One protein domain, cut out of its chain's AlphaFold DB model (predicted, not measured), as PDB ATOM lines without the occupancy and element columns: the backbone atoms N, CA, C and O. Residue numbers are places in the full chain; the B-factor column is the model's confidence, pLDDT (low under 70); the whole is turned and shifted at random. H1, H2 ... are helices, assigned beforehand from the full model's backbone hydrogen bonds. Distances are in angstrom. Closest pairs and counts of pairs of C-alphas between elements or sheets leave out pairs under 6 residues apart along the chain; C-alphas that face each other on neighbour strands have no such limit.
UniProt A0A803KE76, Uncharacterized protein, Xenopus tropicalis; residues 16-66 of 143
ATOM      1  N   ALA A  16     247.704 395.809 439.959       69.62
ATOM      2  CA  ALA A  16     247.005 396.443 441.070       69.62
ATOM      3  C   ALA A  16     247.806 397.592 441.711       69.62
ATOM      4  O   ALA A  16     247.227 398.635 441.998       69.62
ATOM      5  N   GLU A  17     249.127 397.464 441.861       71.94
ATOM      6  CA  GLU A  17     249.980 398.559 442.356       71.94
ATOM      7  C   GLU A  17     250.054 399.712 441.354       71.94
ATOM      8  O   GLU A  17     250.048 400.878 441.742       71.94
ATOM      9  N   LYS A  18     250.072 399.412 440.049       72.31
ATOM     10  CA  LYS A  18     250.023 400.447 439.004       72.31
ATOM     11  C   LYS A  18     248.699 401.205 439.036       72.31
ATOM     12  O   LYS A  18     248.720 402.428 438.971       72.31
ATOM     13  N   VAL A  19     247.575 400.502 439.186       72.62
ATOM     14  CA  VAL A  19     246.241 401.112 439.309       72.62
ATOM     15  C   VAL A  19     246.131 401.927 440.600       72.62
ATOM     16  O   VAL A  19     245.701 403.074 440.542       72.62
ATOM     17  N   PHE A  20     246.586 401.401 441.741       73.75
ATOM     18  CA  PHE A  20     246.582 402.115 443.024       73.75
ATOM     19  C   PHE A  20     247.409 403.405 442.973       73.75
ATOM     20  O   PHE A  20     246.926 404.460 443.376       73.75
ATOM     21  N   ASN A  21     248.611 403.361 442.392       68.81
ATOM     22  CA  ASN A  21     249.441 404.552 442.207       68.81
ATOM     23  C   ASN A  21     248.831 405.539 441.200       68.81
ATOM     24  O   ASN A  21     248.931 406.747 441.407       68.81
ATOM     25  N   LEU A  22     248.148 405.057 440.152       68.69
ATOM     26  CA  LEU A  22     247.393 405.913 439.234       68.69
ATOM     27  C   LEU A  22     246.259 406.640 439.965       68.69
ATOM     28  O   LEU A  22     246.111 407.847 439.809       68.69
ATOM     29  N   PHE A  23     245.489 405.927 440.793       70.56
ATOM     30  CA  PHE A  23     244.416 406.502 441.606       70.56
ATOM     31  C   PHE A  23     244.955 407.499 442.630       70.56
ATOM     32  O   PHE A  23     244.419 408.599 442.738       70.56
ATOM     33  N   GLN A  24     246.041 407.162 443.327       63.81
ATOM     34  CA  GLN A  24     246.662 408.044 444.309       63.81
ATOM     35  C   GLN A  24     247.219 409.312 443.649       63.81
ATOM     36  O   GLN A  24     247.015 410.405 444.174       63.81
ATOM     37  N   HIS A  25     247.851 409.192 442.473       62.34
ATOM     38  CA  HIS A  25     248.362 410.321 441.693       62.34
ATOM     39  C   HIS A  25     247.226 411.184 441.125       62.34
ATOM     40  O   HIS A  25     247.288 412.404 441.223       62.34
ATOM     41  N   LEU A  26     246.152 410.586 440.598       62.56
ATOM     42  CA  LEU A  26     244.959 411.317 440.144       62.56
ATOM     43  C   LEU A  26     244.247 412.028 441.308       62.56
ATOM     44  O   LEU A  26     243.800 413.161 441.146       62.56
ATOM     45  N   TYR A  27     244.192 411.411 442.491       61.16
ATOM     46  CA  TYR A  27     243.613 411.998 443.701       61.16
ATOM     47  C   TYR A  27     244.457 413.159 444.253       61.16
ATOM     48  O   TYR A  27     243.908 414.211 444.573       61.16
ATOM     49  N   THR A  28     245.788 413.030 444.290       59.00
ATOM     50  CA  THR A  28     246.685 414.125 444.722       59.00
ATOM     51  C   THR A  28     246.780 415.260 443.702       59.00
ATOM     52  O   THR A  28     246.879 416.424 444.085       59.00
ATOM     53  N   HIS A  29     246.689 414.969 442.399       59.19
ATOM     54  CA  HIS A  29     246.570 416.011 441.372       59.19
ATOM     55  C   HIS A  29     245.256 416.791 441.518       59.19
ATOM     56  O   HIS A  29     245.230 418.006 441.346       59.19
ATOM     57  N   SER A  30     244.185 416.086 441.888       59.56
ATOM     58  CA  SER A  30     242.849 416.635 442.112       59.56
ATOM     59  C   SER A  30     242.792 417.522 443.368       59.56
ATOM     60  O   SER A  30     242.290 418.643 443.311       59.56
ATOM     61  N   SER A  31     243.396 417.105 444.487       62.84
ATOM     62  CA  SER A  31     243.407 417.894 445.731       62.84
ATOM     63  C   SER A  31     244.162 419.223 445.619       62.84
ATOM     64  O   SER A  31     243.808 420.184 446.296       62.84
ATOM     65  N   ASN A  32     245.161 419.311 444.733       70.50
ATOM     66  CA  ASN A  32     245.952 420.529 444.515       70.50
ATOM     67  C   ASN A  32     245.206 421.625 443.735       70.50
ATOM     68  O   ASN A  32     245.749 422.714 443.557       70.50
ATOM     69  N   LEU A  33     243.979 421.365 443.276       74.75
ATOM     70  CA  LEU A  33     243.143 422.334 442.559       74.75
ATOM     71  C   LEU A  33     242.135 423.045 443.478       74.75
ATOM     72  O   LEU A  33     241.614 424.102 443.116       74.75
ATOM     73  N   LEU A  34     241.864 422.495 444.667       81.94
ATOM     74  CA  LEU A  34     240.947 423.088 445.641       81.94
ATOM     75  C   LEU A  34     241.657 424.113 446.529       81.94
ATOM     76  O   LEU A  34     242.825 423.961 446.887       81.94
ATOM     77  N   GLY A  35     240.933 425.170 446.899       79.81
ATOM     78  CA  GLY A  35     241.409 426.182 447.849       79.81
ATOM     79  C   GLY A  35     242.539 427.089 447.344       79.81
ATOM     80  O   GLY A  35     242.988 427.952 448.092       79.81
ATOM     81  N   ASN A  36     242.990 426.938 446.095       85.81
ATOM     82  CA  ASN A  36     243.985 427.810 445.468       85.81
ATOM     83  C   ASN A  36     243.672 428.051 443.980       85.81
ATOM     84  O   ASN A  36     242.810 427.395 443.399       85.81
ATOM     85  N   ASN A  37     244.377 428.998 443.362       89.62
ATOM     86  CA  ASN A  37     244.219 429.383 441.958       89.62
ATOM     87  C   ASN A  37     245.508 429.214 441.131       89.62
ATOM     88  O   ASN A  37     245.612 429.794 440.052       89.62
ATOM     89  N   ASN A  38     246.471 428.401 441.585       88.44
ATOM     90  CA  ASN A  38     247.772 428.223 440.916       88.44
ATOM     91  C   ASN A  38     247.655 427.596 439.512       88.44
ATOM     92  O   ASN A  38     248.547 427.731 438.679       88.44
ATOM     93  N   TRP A  39     246.548 426.909 439.243       88.00
ATOM     94  CA  TRP A  39     246.201 426.320 437.948       88.00
ATOM     95  C   TRP A  39     245.671 427.350 436.934       88.00
ATOM     96  O   TRP A  39     245.610 427.080 435.732       88.00
ATOM     97  N   CYS A  40     245.296 428.548 437.390       93.12
ATOM     98  CA  CYS A  40     244.754 429.594 436.538       93.12
ATOM     99  C   CYS A  40     245.846 430.246 435.676       93.12
ATOM    100  O   CYS A  40     246.870 430.698 436.176       93.12
ATOM    101  N   ARG A  41     245.583 430.377 434.368       93.50
ATOM    102  CA  ARG A  41     246.465 431.076 433.410       93.50
ATOM    103  C   ARG A  41     245.906 432.401 432.893       93.50
ATOM    104  O   ARG A  41     246.622 433.137 432.228       93.50
ATOM    105  N   CYS A  42     244.632 432.697 433.158       93.25
ATOM    106  CA  CYS A  42     243.995 433.961 432.767       93.25
ATOM    107  C   CYS A  42     243.924 434.993 433.899       93.25
ATOM    108  O   CYS A  42     243.363 436.065 433.691       93.25
ATOM    109  N   SER A  43     244.412 434.650 435.095       90.44
ATOM    110  CA  SER A  43     244.382 435.476 436.312       90.44
ATOM    111  C   SER A  43     242.991 435.880 436.821       90.44
ATOM    112  O   SER A  43     242.892 436.678 437.747       90.44
ATOM    113  N   ASN A  44     241.917 435.318 436.255       91.25
ATOM    114  CA  ASN A  44     240.536 435.686 436.584       91.25
ATOM    115  C   ASN A  44     239.701 434.524 437.155       91.25
ATOM    116  O   ASN A  44     238.526 434.705 437.466       91.25
ATOM    117  N   CYS A  45     240.264 433.313 437.256       92.88
ATOM    118  CA  CYS A  45     239.568 432.169 437.850       92.88
ATOM    119  C   CYS A  45     239.673 432.193 439.380       92.88
ATOM    120  O   CYS A  45     240.688 432.607 439.940       92.88
ATOM    121  N   SER A  46     238.639 431.681 440.044       91.12
ATOM    122  CA  SER A  46     238.624 431.413 441.487       91.12
ATOM    123  C   SER A  46     238.516 429.904 441.736       91.12
ATOM    124  O   SER A  46     237.934 429.214 440.894       91.12
ATOM    125  N   PRO A  47     239.049 429.380 442.858       89.56
ATOM    126  CA  PRO A  47     238.791 428.002 443.267       89.56
ATOM    127  C   PRO A  47     237.289 427.776 443.459       89.56
ATOM    128  O   PRO A  47     236.614 428.589 444.089       89.56
ATOM    129  N   MET A  48     236.784 426.671 442.915       88.75
ATOM    130  CA  MET A  48     235.387 426.252 443.048       88.75
ATOM    131  C   MET A  48     235.249 425.138 444.090       88.75
ATOM    132  O   MET A  48     236.240 424.632 444.620       88.75
ATOM    133  N   GLN A  49     234.006 424.779 444.419       85.12
ATOM    134  CA  GLN A  49     233.711 423.764 445.438       85.12
ATOM    135  C   GLN A  49     234.170 422.366 445.013       85.12
ATOM    136  O   GLN A  49     234.512 421.546 445.863       85.12
ATOM    137  N   THR A  50     234.189 422.095 443.706       83.50
ATOM    138  CA  THR A  50     234.622 420.814 443.155       83.50
ATOM    139  C   THR A  50     235.816 420.977 442.225       83.50
ATOM    140  O   THR A  50     235.962 421.971 441.515       83.50
ATOM    141  N   VAL A  51     236.662 419.950 442.177       83.88
ATOM    142  CA  VAL A  51     237.840 419.928 441.300       83.88
ATOM    143  C   VAL A  51     237.450 419.994 439.826       83.88
ATOM    144  O   VAL A  51     238.134 420.624 439.027       83.88
ATOM    145  N   MET A  52     236.318 419.386 439.473       83.75
ATOM    146  CA  MET A  52     235.794 419.382 438.107       83.75
ATOM    147  C   MET A  52     235.428 420.785 437.605       83.75
ATOM    148  O   MET A  52     235.414 421.015 436.397       83.75
ATOM    149  N   GLU A  53     235.145 421.717 438.517       85.88
ATOM    150  CA  GLU A  53     234.821 423.112 438.211       85.88
ATOM    151  C   GLU A  53     236.059 424.028 438.230       85.88
ATOM    152  O   GLU A  53     236.001 425.145 437.713       85.88
ATOM    153  N   CYS A  54     237.198 423.563 438.758       90.00
ATOM    154  CA  CYS A  54     238.479 424.278 438.750       90.00
ATOM    155  C   CYS A  54     239.183 424.170 437.382       90.00
ATOM    156  O   CYS A  54     240.266 423.600 437.272       90.00
ATOM    157  N   VAL A  55     238.552 424.697 436.327       90.69
ATOM    158  CA  VAL A  55     239.055 424.649 434.941       90.69
ATOM    159  C   VAL A  55     239.331 426.054 434.419       90.69
ATOM    160  O   VAL A  55     238.447 426.915 434.401       90.69
ATOM    161  N   CYS A  56     240.550 426.304 433.934       93.94
ATOM    162  CA  CYS A  56     240.884 427.583 433.314       93.94
ATOM    163  C   CYS A  56     240.387 427.658 431.858       93.94
ATOM    164  O   CYS A  56     240.447 426.686 431.103       93.94
ATOM    165  N   CYS A  57     239.988 428.850 431.398       93.75
ATOM    166  CA  CYS A  57     239.569 429.070 430.006       93.75
ATOM    167  C   CYS A  57     240.663 428.761 428.964       93.75
ATOM    168  O   CYS A  57     240.353 428.541 427.797       93.75
ATOM    169  N   HIS A  58     241.933 428.715 429.381       93.44
ATOM    170  CA  HIS A  58     243.069 428.345 428.530       93.44
ATOM    171  C   HIS A  58     243.286 426.834 428.398       93.44
ATOM    172  O   HIS A  58     244.028 426.413 427.514       93.44
ATOM    173  N   GLU A  59     242.678 426.010 429.252       93.06
ATOM    174  CA  GLU A  59     242.849 424.550 429.211       93.06
ATOM    175  C   GLU A  59     242.002 423.888 428.126       93.06
ATOM    176  O   GLU A  59     242.362 422.833 427.609       93.06
ATOM    177  N   LYS A  60     240.864 424.495 427.773       92.88
ATOM    178  CA  LYS A  60     239.956 423.967 426.753       92.88
ATOM    179  C   LYS A  60     240.271 424.618 425.403       92.88
ATOM    180  O   LYS A  60     240.002 425.810 425.254       92.88
ATOM    181  N   PRO A  61     240.755 423.868 424.391       93.44
ATOM    182  CA  PRO A  61     241.141 424.442 423.100       93.44
ATOM    183  C   PRO A  61     240.012 425.222 422.420       93.44
ATOM    184  O   PRO A  61     240.243 426.314 421.913       93.44
ATOM    185  N   ALA A  62     238.779 424.709 422.491       93.06
ATOM    186  CA  ALA A  62     237.603 425.373 421.933       93.06
ATOM    187  C   ALA A  62     237.305 426.730 422.598       93.06
ATOM    188  O   ALA A  62     236.855 427.649 421.925       93.06
ATOM    189  N   ILE A  63     237.575 426.872 423.902       92.56
ATOM    190  CA  ILE A  63     237.399 428.141 424.623       92.56
ATOM    191  C   ILE A  63     238.572 429.072 424.318       92.56
ATOM    192  O   ILE A  63     238.358 430.228 423.969       92.56
ATOM    193  N   LYS A  64     239.806 428.562 424.393       92.19
ATOM    194  CA  LYS A  64     241.022 429.337 424.128       92.19
ATOM    195  C   LYS A  64     241.032 429.939 422.723       92.19
ATOM    196  O   LYS A  64     241.425 431.088 422.570       92.19
ATOM    197  N   ALA A  65     240.543 429.206 421.723       91.56
ATOM    198  CA  ALA A  65     240.431 429.678 420.342       91.56
ATOM    199  C   ALA A  65     239.471 430.869 420.168       91.56
ATOM    200  O   ALA A  65     239.552 431.575 419.168       91.56
ATOM    201  N   LEU A  66     238.564 431.100 421.123       89.62
ATOM    202  CA  LEU A  66     237.667 432.252 421.103       89.62
ATOM    203  C   LEU A  66     238.303 433.503 421.721       89.62
ATOM    204  O   LEU A  66     237.768 434.586 421.502       89.62
TER     205      LEU A  66
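This is residues 16 to 66 of the 143 residues of an uncharacterized protein of Xenopus tropicalis (UniProt A0A803KE76). With little regular structure, the domain is a helical arm on a body of loops: residues 16 to 28 of helix H1 stick out, and the looped stretch 32 to 60 leads to the very short helix H2 at the far end. The arm makes much of the length of an elongated outline spanning 42 by 24 by 15 A. The 51 printed residues hold H1, then H2, and no named strand; the class is all helix, with only 20 residues in named elements. The whole is loose, with a radius of gyration of the C-alphas of 13.3 A.

H1, residues 16 to 31, stands free over residues 16 to 28. H2, residues 61 to 64, is apart from H1. In H1 every O i to N i+4 pair is within hydrogen-bond range; H2 is too short for such a pair.

H1 runs 22.2 A from C-alpha 16 at (247.005, 396.443, 441.070) to C-alpha 31 at (243.407, 417.894, 445.731). H2 spans 5.0 A, ending at C-alpha 64 at (241.022, 429.337, 424.128).

The C-alphas of Ala 16 and Leu 66, the two farthest apart, are 42.0 A apart. The printed part has no cut, and 29 residues make the long link from H1 to H2. Mean pLDDT of the printed part is 81.6; residues 16, 21 to 22 and 24 to 31 are under 70.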